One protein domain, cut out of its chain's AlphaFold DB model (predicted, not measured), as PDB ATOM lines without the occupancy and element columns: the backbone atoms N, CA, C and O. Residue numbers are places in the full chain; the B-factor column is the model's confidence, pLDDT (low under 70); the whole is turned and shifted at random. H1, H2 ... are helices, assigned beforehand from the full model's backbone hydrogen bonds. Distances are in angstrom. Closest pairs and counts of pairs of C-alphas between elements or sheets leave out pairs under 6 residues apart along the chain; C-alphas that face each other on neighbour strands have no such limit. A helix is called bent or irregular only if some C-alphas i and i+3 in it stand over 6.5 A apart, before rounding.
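This is residues 412 to 543 of the 652 residues of an uncharacterized protein of Cytophagales bacterium (UniProt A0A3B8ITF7). The domain is two helical parts side by side: a cluster of four crossed helices, H1 to H4, and a splayed three-helix bundle, H5 to H7, that runs up and down. H4 joins the two parts, with its last residues packed on H7, and H5 has a kink. The printed part has 132 residues, with seven named helices, H1 to H7 in chain order, and no named strand; the class is all helix. It is compact, with a radius of gyration of the C-alphas of 15.0 A and spans of 42 by 40 by 29 A.

H1, residues 419 to 428, touches H2, residues 435 to 441, about perpendicular at 81 degrees; the closest C-alphas, Leu 427 and Ala 437, are 5.5 A apart. H3, residues 446 to 452, touches H4, residues 458 to 472, through H4 residues 458 to 463 alone, closest at the C-alphas of Leu 452 and Trp 459, 4.8 A, at a steep tilt of 63 degrees, opposite ways. H4 touches H1 with residues 459 to 463 alone, closest at the C-alphas of Arg 424 and Val 463, 6.2 A. It touches H2 with residues 466 to 470 alone, closest at the C-alphas of Leu 440 and Ala 466, 5.3 A. H5, residues 474 to 495, is irregular: C-alphas 478 and 481 are 7.3 A apart, and a kink of 38 degrees lies near residue 482. H5 and H6, residues 502 to 517, form a helical hairpin, closest at the C-alphas of Lys 484 and Ser 512, 5.7 A, at 37 degrees, only just steep. H6 and H7, residues 524 to 538, form another; H6 touches H7 with residues 508 to 515 alone, closest at the C-alphas of Leu 511 and Ala 537, 5.7 A. H5, H6 and H7 make the bundle, up and down, each helix running against the one before it. H4 touches H7 with residues 467 to 472 alone, closest at the C-alphas of Leu 471 and Asn 531, 5.2 A. H1 and H6 are apart. Each O i to N i+4 pair is within hydrogen-bond range in H1, H2, H6 and H7; the counts are 2 of 3 in H3, 10 of 11 in H4 and 13 of 18 in H5.

H1 begins at C-alpha 419, (464.319, 482.510, 875.372), and H7 ends at C-alpha 538, (452.525, 479.205, 876.418). From first to last C-alpha, H4 measures 21.9 A, H5 33.4 A, H6 22.2 A and H7 20.8 A.

The C-alphas farthest apart are those of Glu 447 and Glu 498, 45.3 A. The printed part has no cut and no long link. Mean pLDDT of the printed part is 87.4; residues 432 to 433 are under 70.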
ATOM      1  N   GLU A 412     468.405 473.064 873.842       86.38
ATOM      2  CA  GLU A 412     468.756 474.500 873.852       86.38
ATOM      3  C   GLU A 412     468.544 475.190 872.490       86.38
ATOM      4  O   GLU A 412     468.173 476.359 872.425       86.38
ATOM      5  N   THR A 413     468.695 474.448 871.390       86.00
ATOM      6  CA  THR A 413     468.475 474.927 870.015       86.00
ATOM      7  C   THR A 413     467.038 475.364 869.720       86.00
ATOM      8  O   THR A 413     466.831 476.151 868.790       86.00
ATOM      9  N   ASP A 414     466.066 474.874 870.496       87.38
ATOM     10  CA  ASP A 414     464.629 475.126 870.322       87.38
ATOM     11  C   ASP A 414     464.192 476.504 870.838       87.38
ATOM     12  O   ASP A 414     463.037 476.883 870.663       87.38
ATOM     13  N   PHE A 415     465.085 477.263 871.470       92.06
ATOM     14  CA  PHE A 415     464.769 478.561 872.063       92.06
ATOM     15  C   PHE A 415     465.313 479.697 871.206       92.06
ATOM     16  O   PHE A 415     466.358 479.562 870.562       92.06
ATOM     17  N   GLU A 416     464.598 480.816 871.182       89.25
ATOM     18  CA  GLU A 416     465.114 482.068 870.624       89.25
ATOM     19  C   GLU A 416     466.247 482.623 871.510       89.25
ATOM     20  O   GLU A 416     466.472 482.155 872.631       89.25
ATOM     21  N   GLU A 417     466.985 483.621 871.021       87.31
ATOM     22  CA  GLU A 417     468.040 484.275 871.805       87.31
ATOM     23  C   GLU A 417     467.449 484.898 873.087       87.31
ATOM     24  O   GLU A 417     466.494 485.668 873.032       87.31
ATOM     25  N   GLY A 418     467.961 484.500 874.259       86.62
ATOM     26  CA  GLY A 418     467.392 484.865 875.568       86.62
ATOM     27  C   GLY A 418     466.099 484.124 875.963       86.62
ATOM     28  O   GLY A 418     465.591 484.322 877.067       86.62
ATOM     29  N   GLY A 419     465.568 483.235 875.117       88.75
ATOM     30  CA  GLY A 419     464.319 482.510 875.372       88.75
ATOM     31  C   GLY A 419     464.384 481.569 876.581       88.75
ATOM     32  O   GLY A 419     463.446 481.516 877.375       88.75
ATOM     33  N   LEU A 420     465.508 480.872 876.782       89.88
ATOM     34  CA  LEU A 420     465.718 480.035 877.971       89.88
ATOM     35  C   LEU A 420     465.692 480.851 879.271       89.88
ATOM     36  O   LEU A 420     465.092 480.404 880.248       89.88
ATOM     37  N   ASP A 421     466.278 482.051 879.282       90.06
ATOM     38  CA  ASP A 421     466.250 482.957 880.435       90.06
ATOM     39  C   ASP A 421     464.850 483.524 880.699       90.06
ATOM     40  O   ASP A 421     464.446 483.645 881.857       90.06
ATOM     41  N   ALA A 422     464.069 483.799 879.651       89.94
ATOM     42  CA  ALA A 422     462.669 484.196 879.793       89.94
ATOM     43  C   ALA A 422     461.826 483.083 880.445       89.94
ATOM     44  O   ALA A 422     461.104 483.335 881.412       89.94
ATOM     45  N   VAL A 423     461.969 481.829 879.990       90.75
ATOM     46  CA  VAL A 423     461.278 480.681 880.607       90.75
ATOM     47  C   VAL A 423     461.787 480.423 882.030       90.75
ATOM     48  O   VAL A 423     460.986 480.181 882.930       90.75
ATOM     49  N   ARG A 424     463.098 480.542 882.279       91.69
ATOM     50  CA  ARG A 424     463.689 480.475 883.626       91.69
ATOM     51  C   ARG A 424     463.066 481.515 884.558       91.69
ATOM     52  O   ARG A 424     462.709 481.166 885.680       91.69
ATOM     53  N   ALA A 425     462.926 482.766 884.119       89.38
ATOM     54  CA  ALA A 425     462.339 483.839 884.920       89.38
ATOM     55  C   ALA A 425     460.880 483.538 885.299       89.38
ATOM     56  O   ALA A 425     460.523 483.658 886.472       89.38
ATOM     57  N   ILE A 426     460.074 483.063 884.341       89.38
ATOM     58  CA  ILE A 426     458.677 482.669 884.580       89.38
ATOM     59  C   ILE A 426     458.592 481.463 885.525       89.38
ATOM     60  O   ILE A 426     457.779 481.465 886.443       89.38
ATOM     61  N   LEU A 427     459.457 480.454 885.375       88.56
ATOM     62  CA  LEU A 427     459.475 479.313 886.297       88.56
ATOM     63  C   LEU A 427     459.895 479.727 887.717       88.56
ATOM     64  O   LEU A 427     459.286 479.260 888.674       88.56
ATOM     65  N   ARG A 428     460.893 480.610 887.877       86.19
ATOM     66  CA  ARG A 428     461.340 481.118 889.194       86.19
ATOM     67  C   ARG A 428     460.248 481.894 889.927       86.19
ATOM     68  O   ARG A 428     460.119 481.759 891.141       86.19
ATOM     69  N   GLN A 429     459.497 482.724 889.207       84.62
ATOM     70  CA  GLN A 429     458.407 483.529 889.757       84.62
ATOM     71  C   GLN A 429     457.175 483.429 888.847       84.62
ATOM     72  O   GLN A 429     456.931 484.340 888.052       84.62
ATOM     73  N   PRO A 430     456.390 482.338 888.964       82.38
ATOM     74  CA  PRO A 430     455.170 482.169 888.189       82.38
ATOM     75  C   PRO A 430     454.221 483.347 888.436       82.38
ATOM     76  O   PRO A 430     453.949 483.667 889.600       82.38
ATOM     77  N   PRO A 431     453.699 484.004 887.384       78.19
ATOM     78  CA  PRO A 431     452.620 484.969 887.531       78.19
ATOM     79  C   PRO A 431     451.445 484.358 888.307       78.19
ATOM     80  O   PRO A 431     451.153 483.175 888.162       78.19
ATOM     81  N   ASN A 432     450.716 485.168 889.084       63.88
ATOM     82  CA  ASN A 432     449.641 484.694 889.978       63.88
ATOM     83  C   ASN A 432     448.493 483.910 889.292       63.88
ATOM     84  O   ASN A 432     447.659 483.351 889.996       63.88
ATOM     85  N   ASN A 433     448.448 483.885 887.955       66.69
ATOM     86  CA  ASN A 433     447.451 483.184 887.140       66.69
ATOM     87  C   ASN A 433     448.081 482.132 886.192       66.69
ATOM     88  O   ASN A 433     447.407 481.653 885.282       66.69
ATOM     89  N   ASP A 434     449.369 481.807 886.347       80.06
ATOM     90  CA  ASP A 434     450.096 480.867 885.484       80.06
ATOM     91  C   ASP A 434     450.178 479.464 886.113       80.06
ATOM     92  O   ASP A 434     451.222 478.994 886.581       80.06
ATOM     93  N   ASP A 435     449.034 478.775 886.113       85.75
ATOM     94  CA  ASP A 435     448.915 477.399 886.609       85.75
ATOM     95  C   ASP A 435     449.848 476.417 885.874       85.75
ATOM     96  O   ASP A 435     450.197 475.366 886.417       85.75
ATOM     97  N   LEU A 436     450.260 476.735 884.640       89.12
ATOM     98  CA  LEU A 436     451.145 475.892 883.842       89.12
ATOM     99  C   LEU A 436     452.611 476.043 884.276       89.12
ATOM    100  O   LEU A 436     453.289 475.032 884.472       89.12
ATOM    101  N   ALA A 437     453.104 477.259 884.517       90.00
ATOM    102  CA  ALA A 437     454.417 477.460 885.130       90.00
ATOM    103  C   ALA A 437     454.486 476.807 886.522       90.00
ATOM    104  O   ALA A 437     455.466 476.122 886.823       90.00
ATOM    105  N   VAL A 438     453.417 476.909 887.327       90.06
ATOM    106  CA  VAL A 438     453.294 476.205 888.619       90.06
ATOM    107  C   VAL A 438     453.320 474.678 888.444       90.06
ATOM    108  O   VAL A 438     453.999 473.975 889.199       90.06
ATOM    109  N   PHE A 439     452.627 474.131 887.442       92.44
ATOM    110  CA  PHE A 439     452.670 472.700 887.120       92.44
ATOM    111  C   PHE A 439     454.075 472.231 886.711       92.44
ATOM    112  O   PHE A 439     454.528 471.174 887.160       92.44
ATOM    113  N   LEU A 440     454.775 473.025 885.895       91.94
ATOM    114  CA  LEU A 440     456.119 472.742 885.387       91.94
ATOM    115  C   LEU A 440     457.183 472.790 886.487       91.94
ATOM    116  O   LEU A 440     457.964 471.846 886.614       91.94
ATOM    117  N   ILE A 441     457.203 473.832 887.326       90.44
ATOM    118  CA  ILE A 441     458.188 473.921 888.416       90.44
ATOM    119  C   ILE A 441     457.991 472.811 889.461       90.44
ATOM    120  O   ILE A 441     458.955 472.344 890.061       90.44
ATOM    121  N   ASN A 442     456.769 472.297 889.630       91.31
ATOM    122  CA  ASN A 442     456.502 471.130 890.477       91.31
ATOM    123  C   ASN A 442     456.995 469.787 889.896       91.31
ATOM    124  O   ASN A 442     456.862 468.760 890.563       91.31
ATOM    125  N   LYS A 443     457.602 469.764 888.699       92.25
ATOM    126  CA  LYS A 443     458.346 468.599 888.176       92.25
ATOM    127  C   LYS A 443     459.811 468.548 888.633       92.25
ATOM    128  O   LYS A 443     460.495 467.563 888.359       92.25
ATOM    129  N   LEU A 444     460.288 469.589 889.319       90.12
ATOM    130  CA  LEU A 444     461.650 469.705 889.839       90.12
ATOM    131  C   LEU A 444     461.704 469.442 891.350       90.12
ATOM    132  O   LEU A 444     460.770 469.760 892.091       90.12
ATOM    133  N   THR A 445     462.821 468.887 891.826       90.94
ATOM    134  CA  THR A 445     463.085 468.750 893.270       90.94
ATOM    135  C   THR A 445     463.346 470.115 893.917       90.94
ATOM    136  O   THR A 445     463.565 471.115 893.239       90.94
ATOM    137  N   ASN A 446     463.346 470.196 895.251       87.12
ATOM    138  CA  ASN A 446     463.657 471.456 895.946       87.12
ATOM    139  C   ASN A 446     465.077 471.969 895.634       87.12
ATOM    140  O   ASN A 446     465.272 473.175 895.524       87.12
ATOM    141  N   GLU A 447     466.040 471.065 895.453       86.31
ATOM    142  CA  GLU A 447     467.420 471.398 895.078       86.31
ATOM    143  C   GLU A 447     467.486 471.911 893.633       86.31
ATOM    144  O   GLU A 447     468.059 472.965 893.373       86.31
ATOM    145  N   GLU A 448     466.813 471.231 892.700       89.25
ATOM    146  CA  GLU A 448     466.748 471.636 891.289       89.25
ATOM    147  C   GLU A 448     466.052 472.988 891.097       89.25
ATOM    148  O   GLU A 448     466.465 473.781 890.249       89.25
ATOM    149  N   ARG A 449     465.032 473.274 891.918       88.62
ATOM    150  CA  ARG A 449     464.381 474.589 891.991       88.62
ATOM    151  C   ARG A 449     465.331 475.662 892.513       88.62
ATOM    152  O   ARG A 449     465.423 476.713 891.891       88.62
ATOM    153  N   GLY A 450     466.085 475.381 893.577       83.12
ATOM    154  CA  GLY A 450     467.098 476.305 894.102       83.12
ATOM    155  C   GLY A 450     468.208 476.634 893.096       83.12
ATOM    156  O   GLY A 450     468.691 477.761 893.067       83.12
ATOM    157  N   ILE A 451     468.569 475.695 892.215       86.25
ATOM    158  CA  ILE A 451     469.539 475.934 891.132       86.25
ATOM    159  C   ILE A 451     469.001 476.925 890.084       86.25
ATOM    160  O   ILE A 451     469.794 477.652 889.496       86.25
ATOM    161  N   LEU A 452     467.679 477.047 889.876       86.44
ATOM    162  CA  LEU A 452     467.133 478.067 888.962       86.44
ATOM    163  C   LEU A 452     467.487 479.497 889.404       86.44
ATOM    164  O   LEU A 452     467.614 480.384 888.553       86.44
ATOM    165  N   ASP A 453     467.678 479.716 890.711       82.44
ATOM    166  CA  ASP A 453     468.088 481.001 891.279       82.44
ATOM    167  C   ASP A 453     469.588 481.307 891.141       82.44
ATOM    168  O   ASP A 453     469.986 482.464 891.303       82.44
ATOM    169  N   VAL A 454     470.409 480.305 890.811       81.56
ATOM    170  CA  VAL A 454     471.869 480.409 890.670       81.56
ATOM    171  C   VAL A 454     472.239 480.611 889.203       81.56
ATOM    172  O   VAL A 454     471.653 479.997 888.314       81.56
ATOM    173  N   ASP A 455     473.208 481.486 888.931       75.38
ATOM    174  CA  ASP A 455     473.655 481.807 887.572       75.38
ATOM    175  C   ASP A 455     474.996 481.142 887.226       75.38
ATOM    176  O   ASP A 455     476.019 481.790 887.028       75.38
ATOM    177  N   ASP A 456     474.987 479.807 887.217       77.81
ATOM    178  CA  ASP A 456     476.148 478.942 886.958       77.81
ATOM    179  C   ASP A 456     476.008 478.084 885.680       77.81
ATOM    180  O   ASP A 456     476.838 477.216 885.411       77.81
ATOM    181  N   GLY A 457     474.937 478.300 884.909       77.62
ATOM    182  CA  GLY A 457     474.576 477.521 883.721       77.62
ATOM    183  C   GLY A 457     473.912 476.164 884.001       77.62
ATOM    184  O   GLY A 457     473.282 475.612 883.101       77.62
ATOM    185  N   GLN A 458     473.951 475.634 885.231       82.81
ATOM    186  CA  GLN A 458     473.292 474.357 885.560       82.81
ATOM    187  C   GLN A 458     471.763 474.474 885.527       82.81
ATOM    188  O   GLN A 458     471.059 473.496 885.265       82.81
ATOM    189  N   TRP A 459     471.240 475.690 885.716       89.69
ATOM    190  CA  TRP A 459     469.817 475.998 885.589       89.69
ATOM    191  C   TRP A 459     469.228 475.616 884.222       89.69
ATOM    192  O   TRP A 459     468.053 475.247 884.168       89.69
ATOM    193  N   VAL A 460     470.017 475.636 883.138       89.38
ATOM    194  CA  VAL A 460     469.560 475.284 881.778       89.38
ATOM    195  C   VAL A 460     469.039 473.849 881.744       89.38
ATOM    196  O   VAL A 460     467.929 473.593 881.272       89.38
ATOM    197  N   ALA A 461     469.786 472.915 882.340       88.31
ATOM    198  CA  ALA A 461     469.382 471.517 882.442       88.31
ATOM    199  C   ALA A 461     468.067 471.351 883.227       88.31
ATOM    200  O   ALA A 461     467.244 470.509 882.868       88.31
ATOM    201  N   ASN A 462     467.828 472.181 884.247       90.19
ATOM    202  CA  ASN A 462     466.611 472.124 885.060       90.19
ATOM    203  C   ASN A 462     465.395 472.745 884.356       90.19
ATOM    204  O   ASN A 462     464.300 472.193 884.458       90.19
ATOM    205  N   VAL A 463     465.566 473.820 883.577       91.06
ATOM    206  CA  VAL A 463     464.497 474.358 882.712       91.06
ATOM    207  C   VAL A 463     464.092 473.319 881.664       91.06
ATOM    208  O   VAL A 463     462.911 472.982 881.551       91.06
ATOM    209  N   LEU A 464     465.066 472.724 880.965       91.56
ATOM    210  CA  LEU A 464     464.809 471.645 880.007       91.56
ATOM    211  C   LEU A 464     464.172 470.422 880.684       91.56
ATOM    212  O   LEU A 464     463.253 469.825 880.126       91.56
ATOM    213  N   LYS A 465     464.599 470.061 881.904       90.56
ATOM    214  CA  LYS A 465     463.991 468.971 882.683       90.56
ATOM    215  C   LYS A 465     462.526 469.258 883.017       90.56
ATOM    216  O   LYS A 465     461.705 468.361 882.843       90.56
ATOM    217  N   ALA A 466     462.185 470.469 883.461       91.00
ATOM    218  CA  ALA A 466     460.807 470.848 883.780       91.00
ATOM    219  C   ALA A 466     459.896 470.753 882.546       91.00
ATOM    220  O   ALA A 466     458.857 470.090 882.594       91.00
ATOM    221  N   LEU A 467     460.323 471.344 881.424       92.38
ATOM    222  CA  LEU A 467     459.588 471.321 880.156       92.38
ATOM    223  C   LEU A 467     459.417 469.895 879.620       92.38
ATOM    224  O   LEU A 467     458.306 469.502 879.269       92.38
ATOM    225  N   ASN A 468     460.481 469.088 879.625       91.19
ATOM    226  CA  ASN A 468     460.428 467.702 879.162       91.19
ATOM    227  C   ASN A 468     459.614 466.794 880.099       91.19
ATOM    228  O   ASN A 468     458.886 465.924 879.631       91.19
ATOM    229  N   ALA A 469     459.658 467.008 881.416       88.56
ATOM    230  CA  ALA A 469     458.786 466.295 882.348       88.56
ATOM    231  C   ALA A 469     457.308 466.666 882.140       88.56
ATOM    232  O   ALA A 469     456.452 465.786 882.169       88.56
ATOM    233  N   GLY A 470     457.008 467.943 881.870       89.25
ATOM    234  CA  GLY A 470     455.670 468.390 881.480       89.25
ATOM    235  C   GLY A 470     455.203 467.798 880.145       89.25
ATOM    236  O   GLY A 470     454.061 467.359 880.039       89.25
ATOM    237  N   LEU A 471     456.095 467.715 879.152       89.94
ATOM    238  CA  LEU A 471     455.829 467.148 877.827       89.94
ATOM    239  C   LEU A 471     455.319 465.697 877.885       89.94
ATOM    240  O   LEU A 471     454.415 465.334 877.133       89.94
ATOM    241  N   PHE A 472     455.869 464.869 878.776       87.69
ATOM    242  CA  PHE A 472     455.458 463.466 878.930       87.69
ATOM    243  C   PHE A 472     454.313 463.248 879.934       87.69
ATOM    244  O   PHE A 472     453.798 462.131 880.026       87.69
ATOM    245  N   ASP A 473     453.884 464.277 880.670       88.31
ATOM    246  CA  ASP A 473     452.826 464.155 881.673       88.31
ATOM    247  C   ASP A 473     451.420 464.227 881.028       88.31
ATOM    248  O   ASP A 473     451.099 465.202 880.337       88.31
ATOM    249  N   PRO A 474     450.533 463.234 881.242       84.56
ATOM    250  CA  PRO A 474     449.169 463.272 880.716       84.56
ATOM    251  C   PRO A 474     448.339 464.475 881.187       84.56
ATOM    252  O   PRO A 474     447.451 464.905 880.446       84.56
ATOM    253  N   ALA A 475     448.612 465.010 882.384       89.38
ATOM    254  CA  ALA A 475     447.865 466.116 882.980       89.38
ATOM    255  C   ALA A 475     448.114 467.461 882.278       89.38
ATOM    256  O   ALA A 475     447.241 468.317 882.308       89.38
ATOM    257  N   MET A 476     449.233 467.623 881.562       89.94
ATOM    258  CA  MET A 476     449.543 468.824 880.770       89.94
ATOM    259  C   MET A 476     448.384 469.245 879.841       89.94
ATOM    260  O   MET A 476     448.074 470.428 879.712       89.94
ATOM    261  N   ASN A 477     447.662 468.271 879.276       88.44
ATOM    262  CA  ASN A 477     446.499 468.508 878.416       88.44
ATOM    263  C   ASN A 477     445.365 469.307 879.093       88.44
ATOM    264  O   ASN A 477     444.577 469.929 878.381       88.44
ATOM    265  N   SER A 478     445.253 469.329 880.431       90.31
ATOM    266  CA  SER A 478     444.215 470.124 881.109       90.31
ATOM    267  C   SER A 478     444.460 471.631 881.018       90.31
ATOM    268  O   SER A 478     443.515 472.401 881.153       90.31
ATOM    269  N   HIS A 479     445.695 472.062 880.742       91.94
ATOM    270  CA  HIS A 479     446.039 473.477 880.579       91.94
ATOM    271  C   HIS A 479     445.701 474.024 879.178       91.94
ATOM    272  O   HIS A 479     445.754 475.236 878.978       91.94
ATOM    273  N   LYS A 480     445.308 473.170 878.213       93.06
ATOM    274  CA  LYS A 480     445.107 473.539 876.796       93.06
ATOM    275  C   LYS A 480     444.204 474.763 876.599       93.06
ATOM    276  O   LYS A 480     444.578 475.688 875.887       93.06
ATOM    277  N   GLU A 481     443.026 474.770 877.223       91.69
ATOM    278  CA  GLU A 481     442.040 475.851 877.055       91.69
ATOM    279  C   GLU A 481     442.493 477.157 877.733       91.69
ATOM    280  O   GLU A 481     442.277 478.237 877.189       91.69
ATOM    281  N   ALA A 482     443.183 477.068 878.876       90.88
ATOM    282  CA  ALA A 482     443.729 478.232 879.578       90.88
ATOM    283  C   ALA A 482     444.869 478.890 878.783       90.88
ATOM    284  O   ALA A 482     444.862 480.104 878.585       90.88
ATOM    285  N   VAL A 483     445.800 478.086 878.254       92.75
ATOM    286  CA  VAL A 483     446.885 478.567 877.382       92.75
ATOM    287  C   VAL A 483     446.327 479.169 876.095       92.75
ATOM    288  O   VAL A 483     446.772 480.235 875.679       92.75
ATOM    289  N   LYS A 484     445.308 478.543 875.487       93.62
ATOM    290  CA  LYS A 484     444.651 479.108 874.304       93.62
ATOM    291  C   LYS A 484     444.031 480.478 874.602       93.62
ATOM    292  O   LYS A 484     444.253 481.407 873.834       93.62
ATOM    293  N   ALA A 485     443.306 480.621 875.713       91.81
ATOM    294  CA  ALA A 485     442.695 481.893 876.100       91.81
ATOM    295  C   ALA A 485     443.741 482.993 876.373       91.81
ATOM    296  O   ALA A 485     443.540 484.138 875.973       91.81
ATOM    297  N   ALA A 486     444.872 482.648 876.997       90.25
ATOM    298  CA  ALA A 486     445.991 483.571 877.190       90.25
ATOM    299  C   ALA A 486     446.632 483.996 875.854       90.25
ATOM    300  O   ALA A 486     446.937 485.172 875.661       90.25
ATOM    301  N   LEU A 487     446.786 483.063 874.909       92.81
ATOM    302  CA  LEU A 487     447.322 483.343 873.577       92.81
ATOM    303  C   LEU A 487     446.358 484.184 872.719       92.81
ATOM    304  O   LEU A 487     446.802 485.090 872.022       92.81
ATOM    305  N   ASP A 488     445.047 483.934 872.793       92.81
ATOM    306  CA  ASP A 488     444.020 484.744 872.115       92.81
ATOM    307  C   ASP A 488     444.006 486.198 872.616       92.81
ATOM    308  O   ASP A 488     443.809 487.128 871.828       92.81
ATOM    309  N   LEU A 489     444.263 486.408 873.914       91.56
ATOM    310  CA  LEU A 489     444.419 487.744 874.483       91.56
ATOM    311  C   LEU A 489     445.653 488.448 873.895       91.56
ATOM    312  O   LEU A 489     445.519 489.554 873.384       91.56
ATOM    313  N   GLN A 490     446.809 487.774 873.860       90.44
ATOM    314  CA  GLN A 490     448.032 488.322 873.251       90.44
ATOM    315  C   GLN A 490     447.870 488.618 871.748       90.44
ATOM    316  O   GLN A 490     448.409 489.603 871.254       90.44
ATOM    317  N   ILE A 491     447.108 487.800 871.008       91.06
ATOM    318  CA  ILE A 491     446.752 488.087 869.604       91.06
ATOM    319  C   ILE A 491     445.954 489.391 869.517       91.06
ATOM    320  O   ILE A 491     446.268 490.231 868.679       91.06
ATOM    321  N   THR A 492     444.957 489.571 870.386       92.06
ATOM    322  CA  THR A 492     444.107 490.774 870.411       92.06
ATOM    323  C   THR A 492     444.907 492.028 870.777       92.06
ATOM    324  O   THR A 492     444.676 493.095 870.212       92.06
ATOM    325  N   GLU A 493     445.860 491.907 871.704       90.25
ATOM    326  CA  GLU A 493     446.772 492.989 872.094       90.25
ATOM    327  C   GLU A 493     447.687 493.396 870.929       90.25
ATOM    328  O   GLU A 493     447.745 494.579 870.598       90.25
ATOM    329  N   LEU A 494     448.306 492.426 870.241       88.50
ATOM    330  CA  LEU A 494     449.121 492.667 869.043       88.50
ATOM    331  C   LEU A 494     448.306 493.295 867.898       88.50
ATOM    332  O   LEU A 494     448.770 494.224 867.246       88.50
ATOM    333  N   GLU A 495     447.071 492.847 867.650       88.12
ATOM    334  CA  GLU A 495     446.194 493.459 866.634       88.12
ATOM    335  C   GLU A 495     445.832 494.926 866.928       88.12
ATOM    336  O   GLU A 495     445.417 495.641 866.014       88.12
ATOM    337  N   GLY A 496     445.988 495.377 868.177       85.56
ATOM    338  CA  GLY A 496     445.773 496.761 868.597       85.56
ATOM    339  C   GLY A 496     446.987 497.688 868.455       85.56
ATOM    340  O   GLY A 496     446.847 498.888 868.698       85.56
ATOM    341  N   GLU A 497     448.165 497.175 868.090       89.00
ATOM    342  CA  GLU A 497     449.379 497.983 867.913       89.00
ATOM    343  C   GLU A 497     449.341 498.813 866.610       89.00
ATOM    344  O   GLU A 497     448.737 498.415 865.616       89.00
ATOM    345  N   GLU A 498     450.029 499.965 866.567       79.88
ATOM    346  CA  GLU A 498     450.106 500.786 865.338       79.88
ATOM    347  C   GLU A 498     450.845 500.079 864.184       79.88
ATOM    348  O   GLU A 498     450.620 500.402 863.016       79.88
ATOM    349  N   ALA A 499     451.741 499.138 864.501       79.44
ATOM    350  CA  ALA A 499     452.528 498.374 863.535       79.44
ATOM    351  C   ALA A 499     453.012 497.032 864.136       79.44
ATOM    352  O   ALA A 499     454.205 496.899 864.422       79.44
ATOM    353  N   PRO A 500     452.121 496.042 864.344       84.25
ATOM    354  CA  PRO A 500     452.511 494.742 864.888       84.25
ATOM    355  C   PRO A 500     453.471 493.998 863.960       84.25
ATOM    356  O   PRO A 500     453.348 494.090 862.735       84.25
ATOM    357  N   ASP A 501     454.379 493.191 864.522       84.88
ATOM    358  CA  ASP A 501     455.187 492.266 863.719       84.88
ATOM    359  C   ASP A 501     454.265 491.214 863.067       84.88
ATOM    360  O   ASP A 501     453.683 490.372 863.770       84.88
ATOM    361  N   PRO A 502     454.129 491.209 861.725       79.50
ATOM    362  CA  PRO A 502     453.246 490.277 861.037       79.50
ATOM    363  C   PRO A 502     453.691 488.818 861.204       79.50
ATOM    364  O   PRO A 502     452.847 487.921 861.133       79.50
ATOM    365  N   ASN A 503     454.979 488.555 861.463       80.75
ATOM    366  CA  ASN A 503     455.484 487.202 861.695       80.75
ATOM    367  C   ASN A 503     455.067 486.697 863.079       80.75
ATOM    368  O   ASN A 503     454.537 485.589 863.190       80.75
ATOM    369  N   GLN A 504     455.243 487.519 864.119       85.88
ATOM    370  CA  GLN A 504     454.805 487.211 865.480       85.88
ATOM    371  C   GLN A 504     453.287 486.994 865.540       85.88
ATOM    372  O   GLN A 504     452.831 485.955 866.024       85.88
ATOM    373  N   LEU A 505     452.501 487.911 864.966       86.88
ATOM    374  CA  LEU A 505     451.042 487.797 864.926       86.88
ATOM    375  C   LEU A 505     450.581 486.522 864.194       86.88
ATOM    376  O   LEU A 505     449.680 485.822 864.659       86.88
ATOM    377  N   SER A 506     451.230 486.176 863.077       83.88
ATOM    378  CA  SER A 506     450.924 484.955 862.320       83.88
ATOM    379  C   SER A 506     451.314 483.677 863.074       83.88
ATOM    380  O   SER A 506     450.553 482.706 863.062       83.88
ATOM    381  N   LYS A 507     452.462 483.673 863.772       87.25
ATOM    382  CA  LYS A 507     452.907 482.572 864.648       87.25
ATOM    383  C   LYS A 507     451.874 482.309 865.743       87.25
ATOM    384  O   LYS A 507     451.452 481.168 865.931       87.25
ATOM    385  N   PHE A 508     451.418 483.366 866.417       92.12
ATOM    386  CA  PHE A 508     450.464 483.268 867.523       92.12
ATOM    387  C   PHE A 508     449.103 482.759 867.026       92.12
ATOM    388  O   PHE A 508     448.567 481.793 867.573       92.12
ATOM    389  N   LYS A 509     448.579 483.327 865.928       89.06
ATOM    390  CA  LYS A 509     447.332 482.860 865.294       89.06
ATOM    391  C   LYS A 509     447.394 481.386 864.899       89.06
ATOM    392  O   LYS A 509     446.444 480.653 865.170       89.06
ATOM    393  N   SER A 510     448.508 480.930 864.321       87.50
ATOM    394  CA  SER A 510     448.676 479.518 863.961       87.50
ATOM    395  C   SER A 510     448.690 478.601 865.186       87.50
ATOM    396  O   SER A 510     447.996 477.586 865.189       87.50
ATOM    397  N   LEU A 511     449.407 478.960 866.256       90.94
ATOM    398  CA  LEU A 511     449.420 478.183 867.502       90.94
ATOM    399  C   LEU A 511     448.024 478.119 868.154       90.94
ATOM    400  O   LEU A 511     447.583 477.037 868.545       90.94
ATOM    401  N   SER A 512     447.277 479.229 868.186       92.44
ATOM    402  CA  SER A 512     445.897 479.246 868.700       92.44
ATOM    403  C   SER A 512     444.944 478.381 867.862       92.44
ATOM    404  O   SER A 512     444.157 477.604 868.415       92.44
ATOM    405  N   GLN A 513     445.045 478.437 866.529       90.56
ATOM    406  CA  GLN A 513     444.274 477.571 865.628       90.56
ATOM    407  C   GLN A 513     444.611 476.086 865.826       90.56
ATOM    408  O   GLN A 513     443.707 475.250 865.842       90.56
ATOM    409  N   GLN A 514     445.884 475.747 866.043       90.00
ATOM    410  CA  GLN A 514     446.308 474.373 866.328       90.00
ATOM    411  C   GLN A 514     445.758 473.867 867.674       90.00
ATOM    412  O   GLN A 514     445.266 472.739 867.741       90.00
ATOM    413  N   LEU A 515     445.736 474.700 868.724       91.56
ATOM    414  CA  LEU A 515     445.084 474.373 870.004       91.56
ATOM    415  C   LEU A 515     443.550 474.249 869.891       91.56
ATOM    416  O   LEU A 515     442.949 473.425 870.589       91.56
ATOM    417  N   ALA A 516     442.916 475.037 869.014       89.44
ATOM    418  CA  ALA A 516     441.483 474.946 868.720       89.44
ATOM    419  C   ALA A 516     441.124 473.634 868.002       89.44
ATOM    420  O   ALA A 516     440.153 472.973 868.364       89.44
ATOM    421  N   ALA A 517     441.922 473.248 867.001       86.06
ATOM    422  CA  ALA A 517     441.726 472.027 866.222       86.06
ATOM    423  C   ALA A 517     442.087 470.745 867.001       86.06
ATOM    424  O   ALA A 517     441.618 469.656 866.662       86.06
ATOM    425  N   ALA A 518     442.904 470.853 868.053       84.81
ATOM    426  CA  ALA A 518     443.297 469.728 868.891       84.81
ATOM    427  C   ALA A 518     442.155 469.241 869.809       84.81
ATOM    428  O   ALA A 518     441.886 469.799 870.881       84.81
ATOM    429  N   GLY A 519     441.515 468.142 869.398       80.12
ATOM    430  CA  GLY A 519     440.642 467.335 870.256       80.12
ATOM    431  C   GLY A 519     441.412 466.562 871.337       80.12
ATOM    432  O   GLY A 519     442.640 466.506 871.329       80.12
ATOM    433  N   THR A 520     440.693 465.938 872.275       81.25
ATOM    434  CA  THR A 520     441.300 465.163 873.373       81.25
ATOM    435  C   THR A 520     442.022 463.913 872.839       81.25
ATOM    436  O   THR A 520     441.353 462.997 872.350       81.25
ATOM    437  N   PRO A 521     443.359 463.807 872.946       81.19
ATOM    438  CA  PRO A 521     444.088 462.696 872.353       81.19
ATOM    439  C   PRO A 521     444.003 461.440 873.225       81.19
ATOM    440  O   PRO A 521     444.235 461.479 874.435       81.19
ATOM    441  N   THR A 522     443.703 460.292 872.615       75.50
ATOM    442  CA  THR A 522     443.624 459.002 873.321       75.50
ATOM    443  C   THR A 522     444.979 458.299 873.397       75.50
ATOM    444  O   THR A 522     445.325 457.751 874.447       75.50
ATOM    445  N   LYS A 523     445.787 458.357 872.329       78.88
ATOM    446  CA  LYS A 523     447.121 457.743 872.270       78.88
ATOM    447  C   LYS A 523     448.159 458.598 873.001       78.88
ATOM    448  O   LYS A 523     448.140 459.822 872.919       78.88
ATOM    449  N   LYS A 524     449.128 457.947 873.657       78.25
ATOM    450  CA  LYS A 524     450.276 458.598 874.330       78.25
ATOM    451  C   LYS A 524     451.058 459.534 873.392       78.25
ATOM    452  O   LYS A 524     451.466 460.613 873.794       78.25
ATOM    453  N   GLN A 525     451.212 459.112 872.143       75.62
ATOM    454  CA  GLN A 525     451.885 459.826 871.057       75.62
ATOM    455  C   GLN A 525     451.206 461.165 870.721       75.62
ATOM    456  O   GLN A 525     451.845 462.213 870.774       75.62
ATOM    457  N   ASP A 526     449.891 461.147 870.500       80.19
ATOM    458  CA  ASP A 526     449.115 462.357 870.202       80.19
ATOM    459  C   ASP A 526     449.074 463.326 871.408       80.19
ATOM    460  O   ASP A 526     449.045 464.543 871.226       80.19
ATOM    461  N   LYS A 527     449.149 462.802 872.646       85.62
ATOM    462  CA  LYS A 527     449.300 463.609 873.875       85.62
ATOM    463  C   LYS A 527     450.643 464.330 873.943       85.62
ATOM    464  O   LYS A 527     450.656 465.503 874.278       85.62
ATOM    465  N   ILE A 528     451.754 463.671 873.599       86.38
ATOM    466  CA  ILE A 528     453.086 464.307 873.564       86.38
ATOM    467  C   ILE A 528     453.097 465.467 872.559       86.38
ATOM    468  O   ILE A 528     453.572 466.553 872.886       86.38
ATOM    469  N   ARG A 529     452.508 465.279 871.369       85.62
ATOM    470  CA  ARG A 529     452.369 466.355 870.374       85.62
ATOM    471  C   ARG A 529     451.523 467.519 870.895       85.62
ATOM    472  O   ARG A 529     451.942 468.666 870.777       85.62
ATOM    473  N   LEU A 530     450.356 467.250 871.485       90.19
ATOM    474  CA  LEU A 530     449.518 468.311 872.054       90.19
ATOM    475  C   LEU A 530     450.241 469.046 873.193       90.19
ATOM    476  O   LEU A 530     450.262 470.271 873.211       90.19
ATOM    477  N   ASN A 531     450.920 468.318 874.078       91.88
ATOM    478  CA  ASN A 531     451.741 468.883 875.144       91.88
ATOM    479  C   ASN A 531     452.874 469.784 874.599       91.88
ATOM    480  O   ASN A 531     453.139 470.833 875.183       91.88
ATOM    481  N   ARG A 532     453.507 469.433 873.465       91.06
ATOM    482  CA  ARG A 532     454.498 470.293 872.788       91.06
ATOM    483  C   ARG A 532     453.864 471.591 872.284       91.06
ATOM    484  O   ARG A 532     454.400 472.659 872.563       91.06
ATOM    485  N   ILE A 533     452.708 471.513 871.616       91.38
ATOM    486  CA  ILE A 533     451.975 472.692 871.117       91.38
ATOM    487  C   ILE A 533     451.525 473.587 872.283       91.38
ATOM    488  O   ILE A 533     451.642 474.802 872.182       91.38
ATOM    489  N   ILE A 534     451.072 473.013 873.405       92.75
ATOM    490  CA  ILE A 534     450.721 473.764 874.625       92.75
ATOM    491  C   ILE A 534     451.932 474.547 875.150       92.75
ATOM    492  O   ILE A 534     451.798 475.722 875.469       92.75
ATOM    493  N   LEU A 535     453.121 473.940 875.204       92.38
ATOM    494  CA  LEU A 535     454.332 474.621 875.677       92.38
ATOM    495  C   LEU A 535     454.833 475.700 874.701       92.38
ATOM    496  O   LEU A 535     455.233 476.776 875.139       92.38
ATOM    497  N   GLU A 536     454.758 475.454 873.391       91.69
ATOM    498  CA  GLU A 536     455.068 476.454 872.357       91.69
ATOM    499  C   GLU A 536     454.082 477.630 872.362       91.69
ATOM    500  O   GLU A 536     454.491 478.771 872.177       91.69
ATOM    501  N   ALA A 537     452.796 477.369 872.608       91.44
ATOM    502  CA  ALA A 537     451.748 478.380 872.730       91.44
ATOM    503  C   ALA A 537     451.793 479.159 874.055       91.44
ATOM    504  O   ALA A 537     451.343 480.301 874.098       91.44
ATOM    505  N   MET A 538     452.330 478.557 875.120       90.06
ATOM    506  CA  MET A 538     452.525 479.205 876.418       90.06
ATOM    507  C   MET A 538     453.697 480.194 876.397       90.06
ATOM    508  O   MET A 538     453.617 481.271 876.984       90.06
ATOM    509  N   TYR A 539     454.777 479.845 875.692       89.56
ATOM    510  CA  TYR A 539     455.987 480.663 875.597       89.56
ATOM    511  C   TYR A 539     456.308 481.048 874.136       89.56
ATOM    512  O   TYR A 539     457.419 480.791 873.658       89.56
ATOM    513  N   PRO A 540     455.371 481.681 873.402       87.44
ATOM    514  CA  PRO A 540     455.436 481.813 871.945       87.44
ATOM    515  C   PRO A 540     456.496 482.813 871.461       87.44
ATOM    516  O   PRO A 540     456.831 482.828 870.277       87.44
ATOM    517  N   THR A 541     457.057 483.632 872.353       88.06
ATOM    518  CA  THR A 541     458.210 484.511 872.085       88.06
ATOM    519  C   THR A 541     459.554 483.862 872.419       88.06
ATOM    520  O   THR A 541     460.556 484.203 871.805       88.06
ATOM    521  N   ALA A 542     459.590 482.923 873.366       90.00
ATOM    522  CA  ALA A 542     460.822 482.297 873.846       90.00
ATOM    523  C   ALA A 542     461.158 480.983 873.124       90.00
ATOM    524  O   ALA A 542     462.326 480.602 873.043       90.00
ATOM    525  N   ILE A 543     460.139 480.281 872.621       89.69
ATOM    526  CA  ILE A 543     460.255 478.953 872.019       89.69
ATOM    527  C   ILE A 543     460.004 479.035 870.505       89.69
ATOM    528  O   ILE A 543     459.019 479.615 870.036       89.69
TER     529      ILE A 543